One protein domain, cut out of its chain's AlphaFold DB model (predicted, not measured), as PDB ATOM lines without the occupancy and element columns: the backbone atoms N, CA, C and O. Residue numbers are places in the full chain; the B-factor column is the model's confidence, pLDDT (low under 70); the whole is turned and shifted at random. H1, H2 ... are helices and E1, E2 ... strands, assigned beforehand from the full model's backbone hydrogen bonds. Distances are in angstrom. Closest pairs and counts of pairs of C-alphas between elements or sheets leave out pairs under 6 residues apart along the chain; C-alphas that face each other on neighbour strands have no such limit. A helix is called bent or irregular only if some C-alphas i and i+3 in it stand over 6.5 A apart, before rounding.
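This is residues 163 to 243 of the 585 residues of an uncharacterized protein of Chloroflexi bacterium (UniProt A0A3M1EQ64). A short helix, H3, sits in the middle, with the longest helix, H2, on one side of it, the short helices H4 and H5 packed on it elsewhere, and a small hairpin of two strands, E1 and E2, at the end far from H2. H1 folds back from H2, the two making an open V. The printed part has 81 residues, mostly helix, with five named helices and two named strands in the order H1, H2, H3, E1, E2, H4, H5; the sheet, in the order E1 - E2, is antiparallel. It is compact, with a radius of gyration of the C-alphas of 12.9 A and spans of 34 by 30 by 21 A.

E1, residues 207 to 209, and E2, residues 217 to 219, form an antiparallel hairpin at 144 degrees, with N 208 and O 218 within hydrogen-bond range at 2.9 A, and N 218 and O 208 also at 2.9 A. The hub is H3, residues 196 to 203, which touches three helices. It touches H4, residues 225 to 228, closest at the C-alphas of His 199 and Thr 226, 5.4 A apart. It touches H5, residues 236 to 243, at a steep tilt of 66 degrees, the same way; the closest C-alphas are those of Ile 203 and Pro 243, 6.7 A. H4 and H5 touch, closest at the C-alphas of Val 227 and Ala 236, 6.1 A. H2, residues 174 to 189, touches H3 with residues 180 to 184 alone, at a steep tilt of 61 degrees, opposite ways, closest at the C-alphas of Ala 184 and Cys 196, 6.0 A. H1, residues 163 to 172, and H2 form a helical hairpin at a steep tilt of 42 degrees, closest at the C-alphas of Leu 169 and Arg 177, 5.5 A; H2 touches H1 with residues 176 to 177 alone. H2 is apart from E1, E2, H4 and H5. Each O i to N i+4 pair is within hydrogen-bond range in H1, H2 and H3; in H5 2 of 4 are, and H4 is too short for such a pair.

H1 begins at C-alpha 163 (15.515, 73.830, 238.492) and is 14.4 A long from first to last C-alpha. H2 spans 22.8 A, H3 10.8 A, E1 and E2 7.1 A each, and H4 5.0 A. H5 spans 12.6 A, ends at C-alpha 243 (14.449, 67.525, 227.780) and is only just irregular: C-alphas 240 and 243 are 6.7 A apart.

The two C-alphas farthest apart, those of Asp 175 and Glu 213, are 37.6 A from each other. The printed part has no cut and no long link. Its mean pLDDT is 96.2, and no printed residue is under 70.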
ATOM      1  N   ASN A 163      16.498  74.137 237.450       95.81
ATOM      2  CA  ASN A 163      15.515  73.830 238.492       95.81
ATOM      3  C   ASN A 163      14.625  72.637 238.120       95.81
ATOM      4  O   ASN A 163      14.408  71.759 238.953       95.81
ATOM      5  N   LEU A 164      14.146  72.572 236.875       97.62
ATOM      6  CA  LEU A 164      13.339  71.445 236.408       97.62
ATOM      7  C   LEU A 164      14.162  70.168 236.258       97.62
ATOM      8  O   LEU A 164      13.668  69.105 236.609       97.62
ATOM      9  N   ALA A 165      15.429  70.262 235.858       97.88
ATOM     10  CA  ALA A 165      16.314  69.102 235.828       97.88
ATOM     11  C   ALA A 165      16.562  68.502 237.217       97.88
ATOM     12  O   ALA A 165      16.536  67.285 237.387       97.88
ATOM     13  N   ARG A 166      16.749  69.346 238.241       97.75
ATOM     14  CA  ARG A 166      16.839  68.873 239.632       97.75
ATOM     15  C   ARG A 166      15.529  68.267 240.116       97.75
ATOM     16  O   ARG A 166      15.567  67.290 240.856       97.75
ATOM     17  N   TYR A 167      14.390  68.825 239.706       97.69
ATOM     18  CA  TYR A 167      13.082  68.264 240.040       97.69
ATOM     19  C   TYR A 167      12.881  66.887 239.392       97.69
ATOM     20  O   TYR A 167      12.476  65.955 240.079       97.69
ATOM     21  N   TRP A 168      13.282  66.722 238.130       98.44
ATOM     22  CA  TRP A 168      13.296  65.424 237.453       98.44
ATOM     23  C   TRP A 168      14.164  64.400 238.189       98.44
ATOM     24  O   TRP A 168      13.708  63.299 238.478       98.44
ATOM     25  N   LEU A 169      15.393  64.774 238.566       98.44
ATOM     26  CA  LEU A 169      16.251  63.891 239.357       98.44
ATOM     27  C   LEU A 169      15.637  63.566 240.718       98.44
ATOM     28  O   LEU A 169      15.700  62.426 241.147       98.44
ATOM     29  N   GLN A 170      15.018  64.530 241.397       98.00
ATOM     30  CA  GLN A 170      14.361  64.272 242.677       98.00
ATOM     31  C   GLN A 170      13.211  63.265 242.554       98.00
ATOM     32  O   GLN A 170      13.000  62.473 243.469       98.00
ATOM     33  N   GLU A 171      12.448  63.337 241.467       97.94
ATOM     34  CA  GLU A 171      11.279  62.489 241.238       97.94
ATOM     35  C   GLU A 171      11.666  61.077 240.783       97.94
ATOM     36  O   GLU A 171      11.100  60.105 241.273       97.94
ATOM     37  N   HIS A 172      12.647  60.962 239.883       98.12
ATOM     38  CA  HIS A 172      12.975  59.698 239.212       98.12
ATOM     39  C   HIS A 172      14.255  59.032 239.735       98.12
ATOM     40  O   HIS A 172      14.369  57.810 239.694       98.12
ATOM     41  N   TYR A 173      15.216  59.812 240.242       98.25
ATOM     42  CA  TYR A 173      16.562  59.346 240.613       98.25
ATOM     43  C   TYR A 173      17.131  60.080 241.852       98.25
ATOM     44  O   TYR A 173      18.193  60.712 241.766       98.25
ATOM     45  N   PRO A 174      16.458  60.036 243.021       98.12
ATOM     46  CA  PRO A 174      16.836  60.838 244.190       98.12
ATOM     47  C   PRO A 174      18.266  60.560 244.689       98.12
ATOM     48  O   PRO A 174      18.969  61.493 245.080       98.12
ATOM     49  N   ASP A 175      18.741  59.317 244.592       98.31
ATOM     50  CA  ASP A 175      20.116  58.954 244.970       98.31
ATOM     51  C   ASP A 175      21.160  59.591 244.040       98.31
ATOM     52  O   ASP A 175      22.221  60.045 244.482       98.31
ATOM     53  N   VAL A 176      20.856  59.678 242.741       98.25
ATOM     54  CA  VAL A 176      21.718  60.354 241.760       98.25
ATOM     55  C   VAL A 176      21.756  61.849 242.035       98.25
ATOM     56  O   VAL A 176      22.836  62.439 242.009       98.25
ATOM     57  N   ARG A 177      20.607  62.455 242.364       98.00
ATOM     58  CA  ARG A 177      20.541  63.863 242.770       98.00
ATOM     59  C   ARG A 177      21.488  64.138 243.938       98.00
ATOM     60  O   ARG A 177      22.305  65.050 243.840       98.00
ATOM     61  N   ALA A 178      21.396  63.346 245.007       97.81
ATOM     62  CA  ALA A 178      22.214  63.524 246.203       97.81
ATOM     63  C   ALA A 178      23.717  63.418 245.889       97.81
ATOM     64  O   ALA A 178      24.503  64.259 246.323       97.81
ATOM     65  N   ARG A 179      24.113  62.433 245.068       98.19
ATOM     66  CA  ARG A 179      25.504  62.270 244.611       98.19
ATOM     67  C   ARG A 179      25.996  63.467 243.796       98.19
ATOM     68  O   ARG A 179      27.080  63.975 244.067       98.19
ATOM     69  N   MET A 180      25.206  63.936 242.828       98.06
ATOM     70  CA  MET A 180      25.563  65.096 242.001       98.06
ATOM     71  C   MET A 180      25.663  66.385 242.826       98.06
ATOM     72  O   MET A 180      26.551  67.198 242.588       98.06
ATOM     73  N   GLU A 181      24.770  66.591 243.799       97.31
ATOM     74  CA  GLU A 181      24.819  67.758 244.689       97.31
ATOM     75  C   GLU A 181      26.061  67.741 245.589       97.31
ATOM     76  O   GLU A 181      26.702  68.781 245.745       97.31
ATOM     77  N   ALA A 182      26.435  66.574 246.125       97.31
ATOM     78  CA  ALA A 182      27.653  66.419 246.916       97.31
ATOM     79  C   ALA A 182      28.917  66.696 246.085       97.31
ATOM     80  O   ALA A 182      29.796  67.433 246.533       97.31
ATOM     81  N   GLU A 183      28.988  66.166 244.860       97.25
ATOM     82  CA  GLU A 183      30.125  66.408 243.969       97.25
ATOM     83  C   GLU A 183      30.219  67.882 243.562       97.25
ATOM     84  O   GLU A 183      31.258  68.504 243.751       97.25
ATOM     85  N   ALA A 184      29.112  68.493 243.127       95.69
ATOM     86  CA  ALA A 184      29.098  69.912 242.772       95.69
ATOM     87  C   ALA A 184      29.462  70.829 243.953       95.69
ATOM     88  O   ALA A 184      29.989  71.923 243.749       95.69
ATOM     89  N   GLN A 185      29.160  70.420 245.188       95.94
ATOM     90  CA  GLN A 185      29.592  71.144 246.380       95.94
ATOM     91  C   GLN A 185      31.107  71.028 246.591       95.94
ATOM     92  O   GLN A 185      31.739  72.024 246.945       95.94
ATOM     93  N   SER A 186      31.685  69.850 246.341       95.88
ATOM     94  CA  SER A 186      33.133  69.633 246.389       95.88
ATOM     95  C   SER A 186      33.864  70.444 245.313       95.88
ATOM     96  O   SER A 186      34.797  71.174 245.639       95.88
ATOM     97  N   ASP A 187      33.374  70.424 244.071       93.69
ATOM     98  CA  ASP A 187      33.918  71.197 242.945       93.69
ATOM     99  C   ASP A 187      33.992  72.697 243.273       93.69
ATOM    100  O   ASP A 187      35.026  73.341 243.091       93.69
ATOM    101  N   ARG A 188      32.916  73.263 243.842       93.06
ATOM    102  CA  ARG A 188      32.884  74.678 244.260       93.06
ATOM    103  C   ARG A 188      33.878  74.987 245.369       93.06
ATOM    104  O   ARG A 188      34.484  76.053 245.350       93.06
ATOM    105  N   GLN A 189      34.047  74.082 246.334       93.12
ATOM    106  CA  GLN A 189      35.050  74.240 247.392       93.12
ATOM    107  C   GLN A 189      36.478  74.230 246.831       93.12
ATOM    108  O   GLN A 189      37.362  74.846 247.416       93.12
ATOM    109  N   GLN A 190      36.687  73.585 245.682       93.00
ATOM    110  CA  GLN A 190      37.949  73.583 244.943       93.00
ATOM    111  C   GLN A 190      38.075  74.743 243.940       93.00
ATOM    112  O   GLN A 190      39.057  74.808 243.207       93.00
ATOM    113  N   GLY A 191      37.098  75.654 243.876       91.00
ATOM    114  CA  GLY A 191      37.102  76.778 242.937       91.00
ATOM    115  C   GLY A 191      36.785  76.399 241.487       91.00
ATOM    116  O   GLY A 191      36.970  77.222 240.592       91.00
ATOM    117  N   GLN A 192      36.294  75.184 241.224       89.75
ATOM    118  CA  GLN A 192      35.878  74.795 239.881       89.75
ATOM    119  C   GLN A 192      34.555  75.476 239.516       89.75
ATOM    120  O   GLN A 192      33.549  75.368 240.224       89.75
ATOM    121  N   LEU A 193      34.547  76.173 238.379       80.00
ATOM    122  CA  LEU A 193      33.351  76.839 237.864       80.00
ATOM    123  C   LEU A 193      32.416  75.855 237.147       80.00
ATOM    124  O   LEU A 193      31.197  75.987 237.260       80.00
ATOM    125  N   GLU A 194      32.960  74.852 236.451       85.25
ATOM    126  CA  GLU A 194      32.206  73.859 235.674       85.25
ATOM    127  C   GLU A 194      31.806  72.629 236.499       85.25
ATOM    128  O   GLU A 194      32.391  71.559 236.398       85.25
ATOM    129  N   THR A 195      30.762  72.767 237.316       92.81
ATOM    130  CA  THR A 195      30.212  71.624 238.073       92.81
ATOM    131  C   THR A 195      29.329  70.719 237.204       92.81
ATOM    132  O   THR A 195      28.696  71.179 236.247       92.81
ATOM    133  N   CYS A 196      29.121  69.466 237.623       95.00
ATOM    134  CA  CYS A 196      28.163  68.552 236.972       95.00
ATOM    135  C   CYS A 196      26.730  69.128 236.833       95.00
ATOM    136  O   CYS A 196      26.000  68.790 235.899       95.00
ATOM    137  N   LEU A 197      26.325  70.057 237.710       95.88
ATOM    138  CA  LEU A 197      25.018  70.722 237.652       95.88
ATOM    139  C   LEU A 197      24.885  71.719 236.487       95.88
ATOM    140  O   LEU A 197      23.762  72.030 236.087       95.88
ATOM    141  N   ILE A 198      25.996  72.221 235.939       94.31
ATOM    142  CA  ILE A 198      25.979  73.058 234.731       94.31
ATOM    143  C   ILE A 198      25.657  72.201 233.511       94.31
ATOM    144  O   ILE A 198      24.774  72.564 232.736       94.31
ATOM    145  N   HIS A 199      26.279  71.028 233.391       95.81
ATOM    146  CA  HIS A 199      25.959  70.090 232.317       95.81
ATOM    147  C   HIS A 199      24.510  69.612 232.405       95.81
ATOM    148  O   HIS A 199      23.809  69.607 231.400       95.81
ATOM    149  N   LEU A 200      24.008  69.330 233.612       97.25
ATOM    150  CA  LEU A 200      22.601  68.979 233.820       97.25
ATOM    151  C   LEU A 200      21.647  70.071 233.299       97.25
ATOM    152  O   LEU A 200      20.641  69.772 232.654       97.25
ATOM    153  N   ARG A 201      21.977  71.346 233.551       95.50
ATOM    154  CA  ARG A 201      21.215  72.492 233.038       95.50
ATOM    155  C   ARG A 201      21.198  72.518 231.509       95.50
ATOM    156  O   ARG A 201      20.158  72.836 230.941       95.50
ATOM    157  N   TRP A 202      22.322  72.225 230.861       94.50
ATOM    158  CA  TRP A 202      22.422  72.190 229.400       94.50
ATOM    159  C   TRP A 202      21.690  70.988 228.800       94.50
ATOM    160  O   TRP A 202      20.997  71.143 227.805       94.50
ATOM    161  N   ILE A 203      21.731  69.812 229.436       97.44
ATOM    162  CA  ILE A 203      20.954  68.660 228.954       97.44
ATOM    163  C   ILE A 203      19.459  68.969 228.967       97.44
ATOM    164  O   ILE A 203      18.755  68.631 228.024       97.44
ATOM    165  N   ALA A 204      18.963  69.673 229.985       97.44
ATOM    166  CA  ALA A 204      17.548  70.017 230.090       97.44
ATOM    167  C   ALA A 204      16.997  70.876 228.937       97.44
ATOM    168  O   ALA A 204      15.778  70.955 228.788       97.44
ATOM    169  N   THR A 205      17.852  71.505 228.124       95.75
ATOM    170  CA  THR A 205      17.440  72.277 226.938       95.75
ATOM    171  C   THR A 205      17.394  71.434 225.661       95.75
ATOM    172  O   THR A 205      16.982  71.932 224.618       95.75
ATOM    173  N   GLY A 206      17.842  70.174 225.699       96.69
ATOM    174  CA  GLY A 206      17.737  69.234 224.574       96.69
ATOM    175  C   GLY A 206      18.608  69.542 223.362       96.69
ATOM    176  O   GLY A 206      18.485  68.871 222.340       96.69
ATOM    177  N   THR A 207      19.468  70.548 223.454       95.94
ATOM    178  CA  THR A 207      20.203  71.108 222.320       95.94
ATOM    179  C   THR A 207      21.630  71.437 222.726       95.94
ATOM    180  O   THR A 207      21.904  71.755 223.884       95.94
ATOM    181  N   GLU A 208      22.543  71.348 221.767       95.00
ATOM    182  CA  GLU A 208      23.932  71.770 221.909       95.00
ATOM    183  C   GLU A 208      24.368  72.619 220.717       95.00
ATOM    184  O   GLU A 208      23.730  72.641 219.662       95.00
ATOM    185  N   GLU A 209      25.466  73.335 220.917       93.00
ATOM    186  CA  GLU A 209      26.085  74.165 219.891       93.00
ATOM    187  C   GLU A 209      26.814  73.263 218.899       93.00
ATOM    188  O   GLU A 209      27.403  72.252 219.288       93.00
ATOM    189  N   VAL A 210      26.768  73.622 217.617       93.94
ATOM    190  CA  VAL A 210      27.600  72.955 216.605       93.94
ATOM    191  C   VAL A 210      29.030  73.485 216.681       93.94
ATOM    192  O   VAL A 210      29.976  72.701 216.647       93.94
ATOM    193  N   ASP A 211      29.159  74.804 216.821       93.44
ATOM    194  CA  ASP A 211      30.417  75.537 216.900       93.44
ATOM    195  C   ASP A 211      30.203  76.801 217.765       93.44
ATOM    196  O   ASP A 211      29.197  77.493 217.563       93.44
ATOM    197  N   PRO A 212      31.103  77.137 218.713       90.19
ATOM    198  CA  PRO A 212      31.019  78.367 219.508       90.19
ATOM    199  C   PRO A 212      30.981  79.660 218.686       90.19
ATOM    200  O   PRO A 212      30.529  80.686 219.192       90.19
ATOM    201  N   GLU A 213      31.412  79.632 217.426       93.38
ATOM    202  CA  GLU A 213      31.376  80.733 216.466       93.38
ATOM    203  C   GLU A 213      30.144  80.728 215.564       93.38
ATOM    204  O   GLU A 213      29.884  81.733 214.908       93.38
ATOM    205  N   SER A 214      29.322  79.679 215.600       96.12
ATOM    206  CA  SER A 214      28.096  79.584 214.805       96.12
ATOM    207  C   SER A 214      26.834  79.861 215.629       96.12
ATOM    208  O   SER A 214      26.779  79.637 216.844       96.12
ATOM    209  N   LEU A 215      25.809  80.383 214.965       97.06
ATOM    210  CA  LEU A 215      24.444  80.520 215.469       97.06
ATOM    211  C   LEU A 215      23.617  79.243 215.281       97.06
ATOM    212  O   LEU A 215      22.448  79.197 215.686       97.06
ATOM    213  N   ASP A 216      24.205  78.216 214.671       96.12
ATOM    214  CA  ASP A 216      23.586  76.914 214.507       96.12
ATOM    215  C   ASP A 216      23.649  76.074 215.783       96.12
ATOM    216  O   ASP A 216      24.474  76.237 216.687       96.12
ATOM    217  N   TRP A 217      22.722  75.133 215.839       95.25
ATOM    218  CA  TRP A 217      22.535  74.223 216.951       95.25
ATOM    219  C   TRP A 217      22.131  72.859 216.418       95.25
ATOM    220  O   TRP A 217      21.639  72.716 215.297       95.25
ATOM    221  N   ARG A 218      22.304  71.840 217.252       96.00
ATOM    222  CA  ARG A 218      21.817  70.494 216.964       96.00
ATOM    223  C   ARG A 218      21.161  69.873 218.193       96.00
ATOM    224  O   ARG A 218      21.472  70.268 219.319       96.00
ATOM    225  N   PRO A 219      20.239  68.915 218.012       97.38
ATOM    226  CA  PRO A 219      19.728  68.121 219.120       97.38
ATOM    227  C   PRO A 219      20.860  67.394 219.850       97.38
ATOM    228  O   PRO A 219      21.835  66.971 219.226       97.38
ATOM    229  N   LEU A 220      20.702  67.207 221.161       97.44
ATOM    230  CA  LEU A 220      21.611  66.354 221.923       97.44
ATOM    231  C   LEU A 220      21.556  64.912 221.415       97.44
ATOM    232  O   LEU A 220      20.505  64.395 221.033       97.44
ATOM    233  N   SER A 221      22.704  64.253 221.470       97.88
ATOM    234  CA  SER A 221      22.889  62.854 221.111       97.88
ATOM    235  C   SER A 221      23.613  62.116 222.228       97.88
ATOM    236  O   SER A 221      24.131  62.721 223.170       97.88
ATOM    237  N   THR A 222      23.705  60.792 222.114       98.19
ATOM    238  CA  THR A 222      24.504  60.005 223.056       98.19
ATOM    239  C   THR A 222      25.973  60.412 223.011       98.19
ATOM    240  O   THR A 222      26.630  60.329 224.033       98.19
ATOM    241  N   ASN A 223      26.476  60.937 221.890       97.81
ATOM    242  CA  ASN A 223      27.868  61.370 221.731       97.81
ATOM    243  C   ASN A 223      28.132  62.821 222.166       97.81
ATOM    244  O   ASN A 223      29.272  63.275 222.094       97.81
ATOM    245  N   SER A 224      27.110  63.565 222.594       97.38
ATOM    246  CA  SER A 224      27.272  64.955 223.027       97.38
ATOM    247  C   SER A 224      28.173  65.035 224.262       97.38
ATOM    248  O   SER A 224      27.943  64.329 225.245       97.38
ATOM    249  N   GLU A 225      29.172  65.922 224.252       96.25
ATOM    250  CA  GLU A 225      30.176  66.028 225.328       96.25
ATOM    251  C   GLU A 225      29.516  66.238 226.700       96.25
ATOM    252  O   GLU A 225      29.845  65.576 227.685       96.25
ATOM    253  N   THR A 226      28.513  67.115 226.746       95.69
ATOM    254  CA  THR A 226      27.740  67.408 227.958       95.69
ATOM    255  C   THR A 226      27.043  66.160 228.514       95.69
ATOM    256  O   THR A 226      26.998  65.972 229.729       95.69
ATOM    257  N   VAL A 227      26.521  65.294 227.638       98.12
ATOM    258  CA  VAL A 227      25.880  64.028 228.029       98.12
ATOM    259  C   VAL A 227      26.936  63.056 228.546       98.12
ATOM    260  O   VAL A 227      26.773  62.491 229.628       98.12
ATOM    261  N   GLN A 228      28.055  62.927 227.829       98.25
ATOM    262  CA  GLN A 228      29.169  62.053 228.197       98.25
ATOM    263  C   GLN A 228      29.732  62.374 229.586       98.25
ATOM    264  O   GLN A 228      29.914  61.459 230.392       98.25
ATOM    265  N   LYS A 229      29.883  63.660 229.935       97.25
ATOM    266  CA  LYS A 229      30.326  64.106 231.273       97.25
ATOM    267  C   LYS A 229      29.421  63.630 232.422       97.25
ATOM    268  O   LYS A 229      29.873  63.552 233.570       97.25
ATOM    269  N   LEU A 230      28.159  63.291 232.142       98.06
ATOM    270  CA  LEU A 230      27.200  62.806 233.139       98.06
ATOM    271  C   LEU A 230      26.950  61.287 233.094       98.06
ATOM    272  O   LEU A 230      26.215  60.773 233.940       98.06
ATOM    273  N   THR A 231      27.584  60.540 232.184       98.06
ATOM    274  CA  THR A 231      27.365  59.081 232.043       98.06
ATOM    275  C   THR A 231      27.780  58.264 233.271       98.06
ATOM    276  O   THR A 231      27.222  57.206 233.545       98.06
ATOM    277  N   ARG A 232      28.694  58.794 234.089       97.94
ATOM    278  CA  ARG A 232      29.079  58.225 235.396       97.94
ATOM    279  C   ARG A 232      27.962  58.212 236.451       97.94
ATOM    280  O   ARG A 232      28.107  57.583 237.502       97.94
ATOM    281  N   PHE A 233      26.868  58.933 236.206       98.31
ATOM    282  CA  PHE A 233      25.718  59.015 237.106       98.31
ATOM    283  C   PHE A 233      24.517  58.214 236.593       98.31
ATOM    284  O   PHE A 233      23.909  57.486 237.375       98.31
ATOM    285  N   LEU A 234      24.192  58.343 235.304       98.50
ATOM    286  CA  LEU A 234      23.113  57.627 234.609       98.50
ATOM    287  C   LEU A 234      23.529  57.344 233.154       98.50
ATOM    288  O   LEU A 234      24.318  58.120 232.614       98.50
ATOM    289  N   PRO A 235      22.981  56.304 232.494       98.44
ATOM    290  CA  PRO A 235      23.203  56.060 231.066       98.44
ATOM    291  C   PRO A 235      22.849  57.267 230.184       98.44
ATOM    292  O   PRO A 235      21.966  58.060 230.522       98.44
ATOM    293  N   ALA A 236      23.515  57.397 229.033       98.31
ATOM    294  CA  ALA A 236      23.327  58.522 228.113       98.31
ATOM    295  C   ALA A 236      21.867  58.646 227.639       98.31
ATOM    296  O   ALA A 236      21.312  59.740 227.600       98.31
ATOM    297  N   GLU A 237      21.219  57.522 227.349       98.31
ATOM    298  CA  GLU A 237      19.829  57.438 226.897       98.31
ATOM    299  C   GLU A 237      18.861  57.987 227.952       98.31
ATOM    300  O   GLU A 237      17.896  58.679 227.622       98.31
ATOM    301  N   THR A 238      19.155  57.740 229.230       98.44
ATOM    302  CA  THR A 238      18.373  58.257 230.354       98.44
ATOM    303  C   THR A 238      18.464  59.778 230.433       98.44
ATOM    304  O   THR A 238      17.453  60.445 230.652       98.44
ATOM    305  N   TRP A 239      19.647  60.352 230.191       98.38
ATOM    306  CA  TRP A 239      19.813  61.806 230.114       98.38
ATOM    307  C   TRP A 239      19.074  62.425 228.928       98.38
ATOM    308  O   TRP A 239      18.493  63.498 229.068       98.38
ATOM    309  N   LEU A 240      19.031  61.746 227.782       98.25
ATOM    310  CA  LEU A 240      18.324  62.238 226.595       98.25
ATOM    311  C   LEU A 240      16.792  62.243 226.747       98.25
ATOM    312  O   LEU A 240      16.112  62.924 225.979       98.25
ATOM    313  N   ALA A 241      16.234  61.563 227.754       98.12
ATOM    314  CA  ALA A 241      14.810  61.647 228.090       98.12
ATOM    315  C   ALA A 241      14.440  62.923 228.877       98.12
ATOM    316  O   ALA A 241      13.282  63.353 228.857       98.12
ATOM    317  N   LEU A 242      15.412  63.550 229.553       98.38
ATOM    318  CA  LEU A 242      15.196  64.731 230.394       98.38
ATOM    319  C   LEU A 242      14.552  65.919 229.642       98.38
ATOM    320  O   LEU A 242      13.550  66.430 230.145       98.38
ATOM    321  N   PRO A 243      15.039  66.373 228.466       98.38
ATOM    322  CA  PRO A 243      14.449  67.525 227.780       98.38
ATOM    323  C   PRO A 243      12.961  67.335 227.463       98.38
ATOM    324  O   PRO A 243      12.152  68.228 227.714       98.38
TER     325      PRO A 243